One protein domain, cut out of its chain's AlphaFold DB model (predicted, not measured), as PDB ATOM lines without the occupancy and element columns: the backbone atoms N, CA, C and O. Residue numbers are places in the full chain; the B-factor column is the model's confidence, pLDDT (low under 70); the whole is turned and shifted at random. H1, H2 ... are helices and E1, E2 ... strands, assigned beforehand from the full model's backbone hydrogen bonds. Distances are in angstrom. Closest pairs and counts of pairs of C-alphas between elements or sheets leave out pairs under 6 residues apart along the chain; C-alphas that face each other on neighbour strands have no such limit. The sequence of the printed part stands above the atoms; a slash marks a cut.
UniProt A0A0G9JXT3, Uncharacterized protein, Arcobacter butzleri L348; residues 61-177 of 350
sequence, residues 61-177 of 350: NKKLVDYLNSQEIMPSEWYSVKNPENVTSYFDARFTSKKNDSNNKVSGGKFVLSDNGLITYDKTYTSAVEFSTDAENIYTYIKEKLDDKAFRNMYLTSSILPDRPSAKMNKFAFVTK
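What this domain is: This is residues 61 to 177 of the 350 residues of an uncharacterized protein of Arcobacter butzleri L348 (UniProt A0A0G9JXT3). One long helix, H2, runs through the middle, between a twisted four-stranded sheet and a separate two-stranded hairpin, E1 and E2. H1 covers the E3 end of the sheet on the same face as H2, and the short H3 follows the last residue of H2, near H1. The printed part has 117 residues with four named helices and six named strands, in the order H1 E1 E2 E3 E4 H2 H3 E5 H4 E6. The larger sheet, of order E3 E4 E6 E5, is antiparallel throughout, and the class is mixed, helices and strands. The whole is compact, with a radius of gyration of the C-alphas of 13.8 A and spans of 41 by 33 by 22 A.

Where its parts are: H1, residues 61 to 70, begins at C-alpha 61 (-41.953, 102.640, -67.357) and is 14.1 A long. E1 is residues 77 to 81, 13.3 A, and E2 is residues 95 to 99, 13.5 A. E3 is residues 110 to 113 and E4 residues 119 to 122. H2, residues 128 to 146, begins at C-alpha 128 (-15.447, 103.337, -73.106) and is 26.6 A long. H3 is residues 149 to 155, E5 residues 160 to 162 and H4 residues 164 to 168. E6, residues 172 to 176, is 13.5 A long and ends at C-alpha 176 (-37.378, 107.466, -63.539).

How they stand to each other: In the larger sheet, E3 and E4 form a hairpin, with N 112 and O 120 within hydrogen-bond range at 2.8 A. E6 pairs with E4 over residues 172 to 174, with N 121 and O 172 2.8 A apart, and with E5 over residues 174 to 176, with N 161 and O 175 2.8 A apart. E4, H2 H3 and E5 make a split strand-helix-strand unit, two same-way strands with E6 between them, and its crossover is right-handed. H1 and H2 lie on the same face of this sheet, making two layers, helices over a sheet. H1 has a height over the sheet of 8.3 A, and the closest C-alphas of H1 and E3 are those of Val 65 and Phe 111, 5.7 A. H2 lies over E6 at a height over the sheet of 9.1 A and runs along the strands, at 16 degrees to E6 on the local plane. The closest C-alphas of H2 and E1 are those of Thr 133 and Ser 80, 5.3 A. E1 and E2 form a hairpin, with N 78 and O 98 2.8 A apart. H1 and H3 only just touch, with 3 pairs of C-alphas within 8 A, the closest those of Leu 64 and Tyr 155, 6.6 A. H4 only grazes the sheet, with its residues 164 to 167. In H1, H2, H3 and H4 every O i to N i+4 pair is within hydrogen-bond range.

The domain as a whole: The two C-alphas farthest apart are those of Glu 85 and Asn 153, 41.8 A. The printed part has no cut. The link from E1 to E2, residues 82 to 94, is long. The mean pLDDT of the printed part is 94.1, and no printed residue is under 70.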
ATOM      1  N   ASN A  61     -43.272 103.069 -66.890       96.81
ATOM      2  CA  ASN A  61     -41.953 102.640 -67.357       96.81
ATOM      3  C   ASN A  61     -42.050 101.782 -68.627       96.81
ATOM      4  O   ASN A  61     -41.244 101.968 -69.537       96.81
ATOM      5  N   LYS A  62     -43.053 100.896 -68.738       97.00
ATOM      6  CA  LYS A  62     -43.310 100.145 -69.983       97.00
ATOM      7  C   LYS A  62     -43.594 101.085 -71.151       97.00
ATOM      8  O   LYS A  62     -42.903 101.021 -72.162       97.00
ATOM      9  N   LYS A  63     -44.529 102.026 -70.972       97.12
ATOM     10  CA  LYS A  63     -44.848 103.037 -71.992       97.12
ATOM     11  C   LYS A  63     -43.626 103.868 -72.388       97.12
ATOM     12  O   LYS A  63     -43.468 104.180 -73.563       97.12
ATOM     13  N   LEU A  64     -42.777 104.241 -71.428       97.88
ATOM     14  CA  LEU A  64     -41.566 105.018 -71.697       97.88
ATOM     15  C   LEU A  64     -40.574 104.216 -72.541       97.88
ATOM     16  O   LEU A  64     -40.029 104.751 -73.501       97.88
ATOM     17  N   VAL A  65     -40.365 102.939 -72.220       98.38
ATOM     18  CA  VAL A  65     -39.507 102.047 -73.011       98.38
ATOM     19  C   VAL A  65     -40.048 101.866 -74.427       98.38
ATOM     20  O   VAL A  65     -39.281 101.996 -75.381       98.38
ATOM     21  N   ASP A  66     -41.353 101.635 -74.580       98.19
ATOM     22  CA  ASP A  66     -41.993 101.509 -75.895       98.19
ATOM     23  C   ASP A  66     -41.828 102.790 -76.718       98.19
ATOM     24  O   ASP A  66     -41.442 102.740 -77.887       98.19
ATOM     25  N   TYR A  67     -42.043 103.951 -76.093       98.19
ATOM     26  CA  TYR A  67     -41.796 105.237 -76.728       98.19
ATOM     27  C   TYR A  67     -40.342 105.366 -77.160       98.19
ATOM     28  O   TYR A  67     -40.099 105.573 -78.343       98.19
ATOM     29  N   LEU A  68     -39.372 105.201 -76.258       98.06
ATOM     30  CA  LEU A  68     -37.957 105.376 -76.590       98.06
ATOM     31  C   LEU A  68     -37.504 104.433 -77.713       98.06
ATOM     32  O   LEU A  68     -36.764 104.860 -78.591       98.06
ATOM     33  N   ASN A  69     -37.997 103.193 -77.735       98.31
ATOM     34  CA  ASN A  69     -37.711 102.230 -78.803       98.31
ATOM     35  C   ASN A  69     -38.402 102.554 -80.137       98.31
ATOM     36  O   ASN A  69     -37.973 102.061 -81.178       98.31
ATOM     37  N   SER A  70     -39.463 103.364 -80.125       97.31
ATOM     38  CA  SER A  70     -40.148 103.837 -81.337       97.31
ATOM     39  C   SER A  70     -39.532 105.104 -81.938       97.31
ATOM     40  O   SER A  70     -39.961 105.535 -83.008       97.31
ATOM     41  N   GLN A  71     -38.579 105.734 -81.249       96.31
ATOM     42  CA  GLN A  71     -37.970 106.993 -81.671       96.31
ATOM     43  C   GLN A  71     -36.537 106.794 -82.161       96.31
ATOM     44  O   GLN A  71     -35.808 105.924 -81.689       96.31
ATOM     45  N   GLU A  72     -36.096 107.684 -83.048       96.12
ATOM     46  CA  GLU A  72     -34.668 107.890 -83.264       96.12
ATOM     47  C   GLU A  72     -34.108 108.760 -82.133       96.12
ATOM     48  O   GLU A  72     -34.589 109.867 -81.886       96.12
ATOM     49  N   ILE A  73     -33.088 108.260 -81.431       97.31
ATOM     50  CA  ILE A  73     -32.453 108.984 -80.326       97.31
ATOM     51  C   ILE A  73     -31.491 110.024 -80.903       97.31
ATOM     52  O   ILE A  73     -30.316 109.745 -81.150       97.31
ATOM     53  N   MET A  74     -32.028 111.214 -81.155       96.69
ATOM     54  CA  MET A  74     -31.345 112.332 -81.800       96.69
ATOM     55  C   MET A  74     -31.480 113.591 -80.926       96.69
ATOM     56  O   MET A  74     -32.500 114.278 -81.020       96.69
ATOM     57  N   PRO A  75     -30.506 113.878 -80.042       96.25
ATOM     58  CA  PRO A  75     -30.523 115.086 -79.218       96.25
ATOM     59  C   PRO A  75     -30.279 116.347 -80.060       96.25
ATOM     60  O   PRO A  75     -29.692 116.274 -81.146       96.25
ATOM     61  N   SER A  76     -30.700 117.507 -79.551       96.19
ATOM     62  CA  SER A  76     -30.504 118.802 -80.222       96.19
ATOM     63  C   SER A  76     -29.031 119.228 -80.287       96.19
ATOM     64  O   SER A  76     -28.592 119.837 -81.268       96.19
ATOM     65  N   GLU A  77     -28.242 118.839 -79.285       96.69
ATOM     66  CA  GLU A  77     -26.785 118.930 -79.274       96.69
ATOM     67  C   GLU A  77     -26.160 117.538 -79.318       96.69
ATOM     68  O   GLU A  77     -26.568 116.633 -78.595       96.69
ATOM     69  N   TRP A  78     -25.128 117.377 -80.146       97.69
ATOM     70  CA  TRP A  78     -24.350 116.151 -80.208       97.69
ATOM     71  C   TRP A  78     -23.099 116.271 -79.345       97.69
ATOM     72  O   TRP A  78     -22.228 117.108 -79.607       97.69
ATOM     73  N   TYR A  79     -22.999 115.402 -78.346       96.75
ATOM     74  CA  TYR A  79     -21.861 115.311 -77.442       96.75
ATOM     75  C   TYR A  79     -20.824 114.324 -77.973       96.75
ATOM     76  O   TYR A  79     -21.146 113.317 -78.602       96.75
ATOM     77  N   SER A  80     -19.550 114.612 -77.738       96.56
ATOM     78  CA  SER A  80     -18.429 113.729 -78.064       96.56
ATOM     79  C   SER A  80     -17.342 113.837 -76.999       96.56
ATOM     80  O   SER A  80     -17.174 114.882 -76.365       96.56
ATOM     81  N   VAL A  81     -16.590 112.756 -76.796       96.75
ATOM     82  CA  VAL A  81     -15.482 112.718 -75.832       96.75
ATOM     83  C   VAL A  81     -14.298 113.548 -76.340       96.75
ATOM     84  O   VAL A  81     -13.778 113.319 -77.427       96.75
ATOM     85  N   LYS A  82     -13.840 114.500 -75.523       96.50
ATOM     86  CA  LYS A  82     -12.722 115.418 -75.796       96.50
ATOM     87  C   LYS A  82     -11.346 114.802 -75.509       96.50
ATOM     88  O   LYS A  82     -10.352 115.255 -76.064       96.50
ATOM     89  N   ASN A  83     -11.266 113.812 -74.621       94.69
ATOM     90  CA  ASN A  83     -10.018 113.211 -74.125       94.69
ATOM     91  C   ASN A  83      -9.922 111.692 -74.392       94.69
ATOM     92  O   ASN A  83      -9.639 110.949 -73.453       94.69
ATOM     93  N   PRO A  84     -10.143 111.210 -75.630       94.25
ATOM     94  CA  PRO A  84     -10.388 109.792 -75.914       94.25
ATOM     95  C   PRO A  84      -9.269 108.842 -75.458       94.25
ATOM     96  O   PRO A  84      -9.562 107.734 -75.025       94.25
ATOM     97  N   GLU A  85      -8.010 109.282 -75.488       93.00
ATOM     98  CA  GLU A  85      -6.838 108.465 -75.132       93.00
ATOM     99  C   GLU A  85      -6.794 108.046 -73.651       93.00
ATOM    100  O   GLU A  85      -6.133 107.072 -73.307       93.00
ATOM    101  N   ASN A  86      -7.514 108.758 -72.777       90.12
ATOM    102  CA  ASN A  86      -7.473 108.557 -71.324       90.12
ATOM    103  C   ASN A  86      -8.787 108.003 -70.744       90.12
ATOM    104  O   ASN A  86      -8.925 107.917 -69.524       90.12
ATOM    105  N   VAL A  87      -9.782 107.682 -71.579       91.81
ATOM    106  CA  VAL A  87     -11.110 107.267 -71.101       91.81
ATOM    107  C   VAL A  87     -11.169 105.757 -70.908       91.81
ATOM    108  O   VAL A  87     -11.177 104.997 -71.874       91.81
ATOM    109  N   THR A  88     -11.292 105.332 -69.650       89.31
ATOM    110  CA  THR A  88     -11.561 103.928 -69.285       89.31
ATOM    111  C   THR A  88     -12.999 103.696 -68.818       89.31
ATOM    112  O   THR A  88     -13.501 102.574 -68.882       89.31
ATOM    113  N   SER A  89     -13.689 104.766 -68.412       88.56
ATOM    114  CA  SER A  89     -15.092 104.769 -67.997       88.56
ATOM    115  C   SER A  89     -15.760 106.120 -68.284       88.56
ATOM    116  O   SER A  89     -15.077 107.122 -68.498       88.56
ATOM    117  N   TYR A  90     -17.094 106.179 -68.200       87.31
ATOM    118  CA  TYR A  90     -17.848 107.440 -68.319       87.31
ATOM    119  C   TYR A  90     -17.401 108.518 -67.318       87.31
ATOM    120  O   TYR A  90     -17.439 109.701 -67.634       87.31
ATOM    121  N   PHE A  91     -16.925 108.135 -66.131       89.00
ATOM    122  CA  PHE A  91     -16.511 109.096 -65.102       89.00
ATOM    123  C   PHE A  91     -15.190 109.812 -65.425       89.00
ATOM    124  O   PHE A  91     -14.926 110.875 -64.863       89.00
ATOM    125  N   ASP A  92     -14.394 109.265 -66.347       89.88
ATOM    126  CA  ASP A  92     -13.137 109.862 -66.816       89.88
ATOM    127  C   ASP A  92     -13.346 110.717 -68.079       89.88
ATOM    128  O   ASP A  92     -12.449 111.452 -68.518       89.88
ATOM    129  N   ALA A  93     -14.526 110.603 -68.696       90.00
ATOM    130  CA  ALA A  93     -14.854 111.280 -69.935       90.00
ATOM    131  C   ALA A  93     -15.078 112.775 -69.698       90.00
ATOM    132  O   ALA A  93     -15.812 113.210 -68.811       90.00
ATOM    133  N   ARG A  94     -14.448 113.590 -70.542       94.19
ATOM    134  CA  ARG A  94     -14.736 115.016 -70.675       94.19
ATOM    135  C   ARG A  94     -15.434 115.214 -72.000       94.19
ATOM    136  O   ARG A  94     -14.948 114.734 -73.020       94.19
ATOM    137  N   PHE A  95     -16.531 115.951 -71.995       93.62
ATOM    138  CA  PHE A  95     -17.341 116.127 -73.191       93.62
ATOM    139  C   PHE A  95     -17.128 117.497 -73.829       93.62
ATOM    140  O   PHE A  95     -16.788 118.480 -73.169       93.62
ATOM    141  N   THR A  96     -17.340 117.543 -75.136       96.81
ATOM    142  CA  THR A  96     -17.618 118.759 -75.897       96.81
ATOM    143  C   THR A  96     -18.912 118.530 -76.664       96.81
ATOM    144  O   THR A  96     -19.168 117.403 -77.092       96.81
ATOM    145  N   SER A  97     -19.716 119.573 -76.850       96.38
ATOM    146  CA  SER A  97     -20.927 119.506 -77.665       96.38
ATOM    147  C   SER A  97     -20.859 120.456 -78.852       96.38
ATOM    148  O   SER A  97     -20.051 121.389 -78.899       96.38
ATOM    149  N   LYS A  98     -21.694 120.170 -79.845       96.00
ATOM    150  CA  LYS A  98     -22.029 121.064 -80.952       96.00
ATOM    151  C   LYS A  98     -23.497 120.869 -81.304       96.00
ATOM    152  O   LYS A  98     -24.044 119.794 -81.067       96.00
ATOM    153  N   LYS A  99     -24.114 121.865 -81.934       96.81
ATOM    154  CA  LYS A  99     -25.465 121.715 -82.483       96.81
ATOM    155  C   LYS A  99     -25.523 120.517 -83.439       96.81
ATOM    156  O   LYS A  99     -24.624 120.331 -84.264       96.81
ATOM    157  N   ASN A 100     -26.555 119.687 -83.315       95.69
ATOM    158  CA  ASN A 100     -26.685 118.442 -84.068       95.69
ATOM    159  C   ASN A 100     -27.322 118.650 -85.455       95.69
ATOM    160  O   ASN A 100     -28.278 117.977 -85.825       95.69
ATOM    161  N   ASP A 101     -26.784 119.579 -86.249       91.44
ATOM    162  CA  ASP A 101     -27.314 119.884 -87.590       91.44
ATOM    163  C   ASP A 101     -27.094 118.737 -88.602       91.44
ATOM    164  O   ASP A 101     -27.697 118.714 -89.671       91.44
ATOM    165  N   SER A 102     -26.225 117.774 -88.274       87.88
ATOM    166  CA  SER A 102     -25.936 116.590 -89.097       87.88
ATOM    167  C   SER A 102     -26.871 115.406 -88.832       87.88
ATOM    168  O   SER A 102     -26.658 114.346 -89.415       87.88
ATOM    169  N   ASN A 103     -27.883 115.561 -87.968       90.62
ATOM    170  CA  ASN A 103     -28.824 114.502 -87.585       90.62
ATOM    171  C   ASN A 103     -28.129 113.225 -87.076       90.62
ATOM    172  O   ASN A 103     -28.516 112.103 -87.414       90.62
ATOM    173  N   ASN A 104     -27.072 113.384 -86.272       95.56
ATOM    174  CA  ASN A 104     -26.423 112.245 -85.630       95.56
ATOM    175  C   ASN A 104     -27.401 111.592 -84.653       95.56
ATOM    176  O   ASN A 104     -28.058 112.285 -83.874       95.56
ATOM    177  N   LYS A 105     -27.462 110.261 -84.664       96.56
ATOM    178  CA  LYS A 105     -28.351 109.483 -83.801       96.56
ATOM    179  C   LYS A 105     -27.614 108.349 -83.114       96.56
ATOM    180  O   LYS A 105     -26.743 107.709 -83.708       96.56
ATOM    181  N   VAL A 106     -28.005 108.071 -81.877       96.88
ATOM    182  CA  VAL A 106     -27.549 106.879 -81.161       96.88
ATOM    183  C   VAL A 106     -28.245 105.657 -81.763       96.88
ATOM    184  O   VAL A 106     -29.447 105.679 -82.029       96.88
ATOM    185  N   SER A 107     -27.483 104.598 -82.038       93.75
ATOM    186  CA  SER A 107     -27.978 103.401 -82.729       93.75
ATOM    187  C   SER A 107     -27.298 102.121 -82.234       93.75
ATOM    188  O   SER A 107     -26.319 102.165 -81.483       93.75
ATOM    189  N   GLY A 108     -27.834 100.966 -82.643       93.56
ATOM    190  CA  GLY A 108     -27.262  99.651 -82.333       93.56
ATOM    191  C   GLY A 108     -27.660  99.070 -80.973       93.56
ATOM    192  O   GLY A 108     -27.058  98.089 -80.544       93.56
ATOM    193  N   GLY A 109     -28.658  99.647 -80.301       95.31
ATOM    194  CA  GLY A 109     -29.209  99.130 -79.051       95.31
ATOM    195  C   GLY A 109     -30.714  99.346 -78.933       95.31
ATOM    196  O   GLY A 109     -31.347  99.923 -79.818       95.31
ATOM    197  N   LYS A 110     -31.283  98.861 -77.832       97.31
ATOM    198  CA  LYS A 110     -32.705  99.003 -77.489       97.31
ATOM    199  C   LYS A 110     -32.879  99.204 -75.990       97.31
ATOM    200  O   LYS A 110     -32.105  98.675 -75.199       97.31
ATOM    201  N   PHE A 111     -33.915  99.915 -75.584       98.44
ATOM    202  CA  PHE A 111     -34.278 100.029 -74.179       98.44
ATOM    203  C   PHE A 111     -34.992  98.761 -73.706       98.44
ATOM    204  O   PHE A 111     -35.903  98.262 -74.369       98.44
ATOM    205  N   VAL A 112     -34.583  98.252 -72.548       97.81
ATOM    206  CA  VAL A 112     -35.197  97.111 -71.861       97.81
ATOM    207  C   VAL A 112     -35.554  97.500 -70.431       97.81
ATOM    208  O   VAL A 112     -34.806  98.222 -69.774       97.81
ATOM    209  N   LEU A 113     -36.704  97.022 -69.954       96.50
ATOM    210  CA  LEU A 113     -37.185  97.231 -68.590       96.50
ATOM    211  C   LEU A 113     -36.980  95.959 -67.769       96.50
ATOM    212  O   LEU A 113     -37.347  94.871 -68.210       96.50
ATOM    213  N   SER A 114     -36.438  96.110 -66.569       92.19
ATOM    214  CA  SER A 114     -36.337  95.034 -65.579       92.19
ATOM    215  C   SER A 114     -37.469  95.088 -64.547       92.19
ATOM    216  O   SER A 114     -38.150  96.105 -64.399       92.19
ATOM    217  N   ASP A 115     -37.635  94.002 -63.789       83.31
ATOM    218  CA  ASP A 115     -38.707  93.854 -62.793       83.31
ATOM    219  C   ASP A 115     -38.652  94.894 -61.662       83.31
ATOM    220  O   ASP A 115     -39.679  95.220 -61.072       83.31
ATOM    221  N   ASN A 116     -37.465  95.429 -61.360       77.94
ATOM    222  CA  ASN A 116     -37.263  96.434 -60.311       77.94
ATOM    223  C   ASN A 116     -37.394  97.884 -60.822       77.94
ATOM    224  O   ASN A 116     -37.097  98.826 -60.086       77.94
ATOM    225  N   GLY A 117     -37.804  98.072 -62.081       87.38
ATOM    226  CA  GLY A 117     -37.985  99.388 -62.688       87.38
ATOM    227  C   GLY A 117     -36.723 100.004 -63.299       87.38
ATOM    228  O   GLY A 117     -36.797 101.128 -63.796       87.38
ATOM    229  N   LEU A 118     -35.580  99.306 -63.307       94.31
ATOM    230  CA  LEU A 118     -34.375  99.771 -63.998       94.31
ATOM    231  C   LEU A 118     -34.549  99.630 -65.517       94.31
ATOM    232  O   LEU A 118     -34.815  98.530 -66.015       94.31
ATOM    233  N   ILE A 119     -34.360 100.734 -66.239       98.00
ATOM    234  CA  ILE A 119     -34.355 100.795 -67.702       98.00
ATOM    235  C   ILE A 119     -32.904 100.788 -68.174       98.00
ATOM    236  O   ILE A 119     -32.108 101.608 -67.729       98.00
ATOM    237  N   THR A 120     -32.550  99.877 -69.076       97.81
ATOM    238  CA  THR A 120     -31.190  99.741 -69.625       97.81
ATOM    239  C   THR A 120     -31.211  99.909 -71.135       97.81
ATOM    240  O   THR A 120     -32.082  99.352 -71.795       97.81
ATOM    241  N   TYR A 121     -30.248 100.640 -71.692       98.06
ATOM    242  CA  TYR A 121     -29.983 100.623 -73.128       98.06
ATOM    243  C   TYR A 121     -29.062  99.439 -73.448       98.06
ATOM    244  O   TYR A 121     -27.861  99.460 -73.171       98.06
ATOM    245  N   ASP A 122     -29.664  98.375 -73.968       97.06
ATOM    246  CA  ASP A 122     -29.031  97.107 -74.307       97.06
ATOM    247  C   ASP A 122     -28.209  97.254 -75.592       97.06
ATOM    248  O   ASP A 122     -28.708  97.073 -76.705       97.06
ATOM    249  N   LYS A 123     -26.947  97.654 -75.414       96.44
ATOM    250  CA  LYS A 123     -25.918  97.743 -76.449       96.44
ATOM    251  C   LYS A 123     -24.603  97.197 -75.900       96.44
ATOM    252  O   LYS A 123     -24.218  97.486 -74.767       96.44
ATOM    253  N   THR A 124     -23.903  96.417 -76.719       93.62
ATOM    254  CA  THR A 124     -22.524  96.006 -76.428       93.62
ATOM    255  C   THR A 124     -21.576  97.045 -77.008       93.62
ATOM    256  O   THR A 124     -21.610  97.299 -78.208       93.62
ATOM    257  N   TYR A 125     -20.741  97.635 -76.158       94.06
ATOM    258  CA  TYR A 125     -19.788  98.667 -76.555       94.06
ATOM    259  C   TYR A 125     -18.402  98.084 -76.784       94.06
ATOM    260  O   TYR A 125     -17.940  97.229 -76.028       94.06
ATOM    261  N   THR A 126     -17.725  98.588 -77.810       91.94
ATOM    262  CA  THR A 126     -16.352  98.185 -78.143       91.94
ATOM    263  C   THR A 126     -15.302  99.018 -77.412       91.94
ATOM    264  O   THR A 126     -14.152  98.602 -77.293       91.94
ATOM    265  N   SER A 127     -15.689 100.186 -76.890       94.69
ATOM    266  CA  SER A 127     -14.814 101.076 -76.126       94.69
ATOM    267  C   SER A 127     -15.587 101.917 -75.107       94.69
ATOM    268  O   SER A 127     -16.780 102.184 -75.266       94.69
ATOM    269  N   ALA A 128     -14.886 102.396 -74.075       93.56
ATOM    270  CA  ALA A 128     -15.447 103.337 -73.106       93.56
ATOM    271  C   ALA A 128     -15.777 104.703 -73.736       93.56
ATOM    272  O   ALA A 128     -16.695 105.380 -73.281       93.56
ATOM    273  N   VAL A 129     -15.070 105.097 -74.801       96.38
ATOM    274  CA  VAL A 129     -15.348 106.318 -75.575       96.38
ATOM    275  C   VAL A 129     -16.693 106.217 -76.298       96.38
ATOM    276  O   VAL A 129     -17.499 107.145 -76.213       96.38
ATOM    277  N   GLU A 130     -16.949 105.086 -76.965       96.25
ATOM    278  CA  GLU A 130     -18.230 104.806 -77.626       96.25
ATOM    279  C   GLU A 130     -19.369 104.809 -76.602       96.25
ATOM    280  O   GLU A 130     -20.339 105.547 -76.763       96.25
ATOM    281  N   PHE A 131     -19.201 104.064 -75.504       96.69
ATOM    282  CA  PHE A 131     -20.162 104.043 -74.403       96.69
ATOM    283  C   PHE A 131     -20.463 105.443 -73.869       96.69
ATOM    284  O   PHE A 131     -21.626 105.813 -73.731       96.69
ATOM    285  N   SER A 132     -19.424 106.226 -73.575       95.94
ATOM    286  CA  SER A 132     -19.593 107.535 -72.947       95.94
ATOM    287  C   SER A 132     -20.306 108.518 -73.868       95.94
ATOM    288  O   SER A 132     -21.153 109.283 -73.416       95.94
ATOM    289  N   THR A 133     -19.989 108.463 -75.163       96.12
ATOM    290  CA  THR A 133     -20.653 109.266 -76.194       96.12
ATOM    291  C   THR A 133     -22.138 108.921 -76.280       96.12
ATOM    292  O   THR A 133     -22.973 109.820 -76.207       96.12
ATOM    293  N   ASP A 134     -22.485 107.639 -76.382       97.56
ATOM    294  CA  ASP A 134     -23.887 107.218 -76.476       97.56
ATOM    295  C   ASP A 134     -24.658 107.528 -75.189       97.56
ATOM    296  O   ASP A 134     -25.766 108.058 -75.255       97.56
ATOM    297  N   ALA A 135     -24.072 107.259 -74.019       96.88
ATOM    298  CA  ALA A 135     -24.688 107.528 -72.723       96.88
ATOM    299  C   ALA A 135     -25.057 109.011 -72.551       96.88
ATOM    300  O   ALA A 135     -26.183 109.313 -72.154       96.88
ATOM    301  N   GLU A 136     -24.143 109.926 -72.889       96.44
ATOM    302  CA  GLU A 136     -24.391 111.368 -72.789       96.44
ATOM    303  C   GLU A 136     -25.482 111.818 -73.766       96.44
ATOM    304  O   GLU A 136     -26.399 112.543 -73.388       96.44
ATOM    305  N   ASN A 137     -25.445 111.338 -75.013       98.06
ATOM    306  CA  ASN A 137     -26.439 111.706 -76.023       98.06
ATOM    307  C   ASN A 137     -27.833 111.125 -75.721       98.06
ATOM    308  O   ASN A 137     -28.834 111.815 -75.923       98.06
ATOM    309  N   ILE A 138     -27.925 109.898 -75.190       98.06
ATOM    310  CA  ILE A 138     -29.193 109.325 -74.707       98.06
ATOM    311  C   ILE A 138     -29.733 110.152 -73.536       98.06
ATOM    312  O   ILE A 138     -30.913 110.508 -73.526       98.06
ATOM    313  N   TYR A 139     -28.888 110.459 -72.548       96.19
ATOM    314  CA  TYR A 139     -29.289 111.243 -71.380       96.19
ATOM    315  C   TYR A 139     -29.810 112.628 -71.782       96.19
ATOM    316  O   TYR A 139     -30.900 113.019 -71.356       96.19
ATOM    317  N   THR A 140     -29.084 113.330 -72.654       96.12
ATOM    318  CA  THR A 140     -29.487 114.633 -73.197       96.12
ATOM    319  C   THR A 140     -30.816 114.543 -73.934       96.12
ATOM    320  O   THR A 140     -31.725 115.311 -73.624       96.12
ATOM    321  N   TYR A 141     -30.985 113.569 -74.832       98.06
ATOM    322  CA  TYR A 141     -32.241 113.382 -75.562       98.06
ATOM    323  C   TYR A 141     -33.437 113.205 -74.617       98.06
ATOM    324  O   TYR A 141     -34.468 113.857 -74.776       98.06
ATOM    325  N   ILE A 142     -33.309 112.344 -73.602       97.69
ATOM    326  CA  ILE A 142     -34.392 112.111 -72.636       97.69
ATOM    327  C   ILE A 142     -34.675 113.383 -71.828       97.69
ATOM    328  O   ILE A 142     -35.838 113.714 -71.595       97.69
ATOM    329  N   LYS A 143     -33.634 114.121 -71.426       95.31
ATOM    330  CA  LYS A 143     -33.773 115.386 -70.698       95.31
ATOM    331  C   LYS A 143     -34.527 116.437 -71.519       95.31
ATOM    332  O   LYS A 143     -35.448 117.045 -70.989       95.31
ATOM    333  N   GLU A 144     -34.205 116.584 -72.801       96.25
ATOM    334  CA  GLU A 144     -34.918 117.483 -73.719       96.25
ATOM    335  C   GLU A 144     -36.399 117.103 -73.850       96.25
ATOM    336  O   GLU A 144     -37.272 117.968 -73.831       96.25
ATOM    337  N   LYS A 145     -36.728 115.803 -73.925       97.12
ATOM    338  CA  LYS A 145     -38.136 115.362 -73.908       97.12
ATOM    339  C   LYS A 145     -38.837 115.719 -72.602       97.12
ATOM    340  O   LYS A 145     -40.009 116.079 -72.618       97.12
ATOM    341  N   LEU A 146     -38.125 115.649 -71.482       95.19
ATOM    342  CA  LEU A 146     -38.654 115.990 -70.164       95.19
ATOM    343  C   LEU A 146     -38.836 117.496 -69.942       95.19
ATOM    344  O   LEU A 146     -39.477 117.862 -68.956       95.19
ATOM    345  N   ASP A 147     -38.382 118.366 -70.850       93.44
ATOM    346  CA  ASP A 147     -38.741 119.789 -70.830       93.44
ATOM    347  C   ASP A 147     -40.223 120.008 -71.197       93.44
ATOM    348  O   ASP A 147     -40.859 120.949 -70.700       93.44
ATOM    349  N   ASP A 148     -40.835 119.087 -71.950       93.75
ATOM    350  CA  ASP A 148     -42.266 119.102 -72.254       93.75
ATOM    351  C   ASP A 148     -43.117 118.602 -71.069       93.75
ATOM    352  O   ASP A 148     -42.990 117.479 -70.575       93.75
ATOM    353  N   LYS A 149     -44.061 119.443 -70.633       87.94
ATOM    354  CA  LYS A 149     -45.022 119.116 -69.572       87.94
ATOM    355  C   LYS A 149     -45.912 117.928 -69.937       87.94
ATOM    356  O   LYS A 149     -46.233 117.140 -69.049       87.94
ATOM    357  N   ALA A 150     -46.329 117.793 -71.197       90.00
ATOM    358  CA  ALA A 150     -47.176 116.677 -71.617       90.00
ATOM    359  C   ALA A 150     -46.424 115.347 -71.487       90.00
ATOM    360  O   ALA A 150     -46.972 114.381 -70.956       90.00
ATOM    361  N   PHE A 151     -45.144 115.335 -71.863       92.75
ATOM    362  CA  PHE A 151     -44.252 114.196 -71.662       92.75
ATOM    363  C   PHE A 151     -44.112 113.839 -70.175       92.75
ATOM    364  O   PHE A 151     -44.358 112.696 -69.788       92.75
ATOM    365  N   ARG A 152     -43.814 114.823 -69.312       93.44
ATOM    366  CA  ARG A 152     -43.727 114.603 -67.854       93.44
ATOM    367  C   ARG A 152     -45.019 114.059 -67.258       93.44
ATOM    368  O   ARG A 152     -44.978 113.147 -66.438       93.44
ATOM    369  N   ASN A 153     -46.166 114.592 -67.675       87.06
ATOM    370  CA  ASN A 153     -47.473 114.109 -67.235       87.06
ATOM    371  C   ASN A 153     -47.717 112.659 -67.687       87.06
ATOM    372  O   ASN A 153     -48.210 111.856 -66.904       87.06
ATOM    373  N   MET A 154     -47.353 112.305 -68.922       89.62
ATOM    374  CA  MET A 154     -47.595 110.966 -69.467       89.62
ATOM    375  C   MET A 154     -46.784 109.872 -68.762       89.62
ATOM    376  O   MET A 154     -47.279 108.756 -68.589       89.62
ATOM    377  N   TYR A 155     -45.558 110.189 -68.341       93.31
ATOM    378  CA  TYR A 155     -44.650 109.240 -67.680       93.31
ATOM    379  C   TYR A 155     -44.477 109.485 -66.179       93.31
ATOM    380  O   TYR A 155     -43.641 108.845 -65.544       93.31
ATOM    381  N   LEU A 156     -45.269 110.401 -65.616       93.44
ATOM    382  CA  LEU A 156     -45.300 110.789 -64.203       93.44
ATOM    383  C   LEU A 156     -43.953 111.244 -63.613       93.44
ATOM    384  O   LEU A 156     -43.816 111.302 -62.395       93.44
ATOM    385  N   THR A 157     -42.964 111.577 -64.445       94.25
ATOM    386  CA  THR A 157     -41.580 111.825 -64.021       94.25
ATOM    387  C   THR A 157     -41.075 113.163 -64.539       94.25
ATOM    388  O   THR A 157     -41.363 113.535 -65.676       94.25
ATOM    389  N   SER A 158     -40.291 113.882 -63.736       92.62
ATOM    390  CA  SER A 158     -39.668 115.143 -64.142       92.62
ATOM    391  C   SER A 158     -38.221 114.973 -64.604       92.62
ATOM    392  O   SER A 158     -37.692 115.808 -65.333       92.62
ATOM    393  N   SER A 159     -37.577 113.886 -64.183       93.44
ATOM    394  CA  SER A 159     -36.180 113.578 -64.484       93.44
ATOM    395  C   SER A 159     -35.938 112.068 -64.564       93.44
ATOM    396  O   SER A 159     -36.803 111.254 -64.214       93.44
ATOM    397  N   ILE A 160     -34.746 111.696 -65.030       95.31
ATOM    398  CA  ILE A 160     -34.191 110.347 -64.903       95.31
ATOM    399  C   ILE A 160     -32.939 110.390 -64.029       95.31
ATOM    400  O   ILE A 160     -32.227 111.393 -63.993       95.31
ATOM    401  N   LEU A 161     -32.669 109.292 -63.335       91.31
ATOM    402  CA  LEU A 161     -31.508 109.124 -62.472       91.31
ATOM    403  C   LEU A 161     -30.616 108.028 -63.067       91.31
ATOM    404  O   LEU A 161     -30.999 106.855 -63.008       91.31
ATOM    405  N   PRO A 162     -29.456 108.382 -63.652       90.88
ATOM    406  CA  PRO A 162     -28.515 107.397 -64.168       90.88
ATOM    407  C   PRO A 162     -28.014 106.450 -63.073       90.88
ATOM    408  O   PRO A 162     -27.638 106.875 -61.976       90.88
ATOM    409  N   ASP A 163     -27.960 105.163 -63.392       91.25
ATOM    410  CA  ASP A 163     -27.463 104.125 -62.502       91.25
ATOM    411  C   ASP A 163     -25.931 104.086 -62.531       91.25
ATOM    412  O   ASP A 163     -25.292 103.591 -63.465       91.25
ATOM    413  N   ARG A 164     -25.323 104.638 -61.478       86.44
ATOM    414  CA  ARG A 164     -23.861 104.701 -61.340       86.44
ATOM    415  C   ARG A 164     -23.184 103.322 -61.388       86.44
ATOM    416  O   ARG A 164     -22.145 103.232 -62.045       86.44
ATOM    417  N   PRO A 165     -23.689 102.266 -60.714       88.69
ATOM    418  CA  PRO A 165     -23.134 100.918 -60.839       88.69
ATOM    419  C   PRO A 165     -23.074 100.414 -62.284       88.69
ATOM    420  O   PRO A 165     -22.025  99.923 -62.699       88.69
ATOM    421  N   SER A 166     -24.139 100.589 -63.068       88.56
ATOM    422  CA  SER A 166     -24.171 100.204 -64.485       88.56
ATOM    423  C   SER A 166     -23.170 101.002 -65.313       88.56
ATOM    424  O   SER A 166     -22.427 100.420 -66.105       88.56
ATOM    425  N   ALA A 167     -23.057 102.311 -65.069       84.00
ATOM    426  CA  ALA A 167     -22.105 103.160 -65.779       84.00
ATOM    427  C   ALA A 167     -20.640 102.740 -65.550       84.00
ATOM    428  O   ALA A 167     -19.835 102.804 -66.477       84.00
ATOM    429  N   LYS A 168     -20.291 102.230 -64.356       85.62
ATOM    430  CA  LYS A 168     -18.955 101.653 -64.083       85.62
ATOM    431  C   LYS A 168     -18.654 100.408 -64.921       85.62
ATOM    432  O   LYS A 168     -17.491 100.065 -65.095       85.62
ATOM    433  N   MET A 169     -19.686  99.729 -65.418       87.75
ATOM    434  CA  MET A 169     -19.578  98.552 -66.284       87.75
ATOM    435  C   MET A 169     -19.790  98.895 -67.764       87.75
ATOM    436  O   MET A 169     -20.072  98.000 -68.559       87.75
ATOM    437  N   ASN A 170     -19.695 100.176 -68.135       88.69
ATOM    438  CA  ASN A 170     -19.979 100.673 -69.480       88.69
ATOM    439  C   ASN A 170     -21.371 100.272 -70.002       88.69
ATOM    440  O   ASN A 170     -21.544  99.924 -71.169       88.69
ATOM    441  N   LYS A 171     -22.374 100.305 -69.116       92.44
ATOM    442  CA  LYS A 171     -23.788 100.101 -69.448       92.44
ATOM    443  C   LYS A 171     -24.586 101.336 -69.075       92.44
ATOM    444  O   LYS A 171     -24.477 101.838 -67.958       92.44
ATOM    445  N   PHE A 172     -25.415 101.814 -69.999       94.50
ATOM    446  CA  PHE A 172     -26.300 102.935 -69.712       94.50
ATOM    447  C   PHE A 172     -27.603 102.386 -69.152       94.50
ATOM    448  O   PHE A 172     -28.347 101.702 -69.855       94.50
ATOM    449  N   ALA A 173     -27.863 102.677 -67.886       96.19
ATOM    450  CA  ALA A 173     -29.117 102.351 -67.239       96.19
ATOM    451  C   ALA A 173     -29.573 103.523 -66.372       96.19
ATOM    452  O   ALA A 173     -28.758 104.338 -65.939       96.19
ATOM    453  N   PHE A 174     -30.874 103.624 -66.140       96.62
ATOM    454  CA  PHE A 174     -31.475 104.672 -65.328       96.62
ATOM    455  C   PHE A 174     -32.804 104.212 -64.731       96.62
ATOM    456  O   PHE A 174     -33.444 103.279 -65.217       96.62
ATOM    457  N   VAL A 175     -33.238 104.913 -63.689       95.88
ATOM    458  CA  VAL A 175     -34.617 104.859 -63.189       95.88
ATOM    459  C   VAL A 175     -35.292 106.207 -63.412       95.88
ATOM    460  O   VAL A 175     -34.632 107.250 -63.427       95.88
ATOM    461  N   THR A 176     -36.611 106.215 -63.581       96.12
ATOM    462  CA  THR A 176     -37.378 107.466 -63.539       96.12
ATOM    463  C   THR A 176     -37.399 108.005 -62.110       96.12
ATOM    464  O   THR A 176     -37.385 107.237 -61.143       96.12
ATOM    465  N   LYS A 177     -37.442 109.331 -61.945       93.06
ATOM    466  CA  LYS A 177     -37.560 109.948 -60.620       93.06
ATOM    467  C   LYS A 177     -38.836 109.497 -59.904       93.06
ATOM    468  O   LYS A 177     -38.771 109.238 -58.711       93.06
TER     469      LYS A 177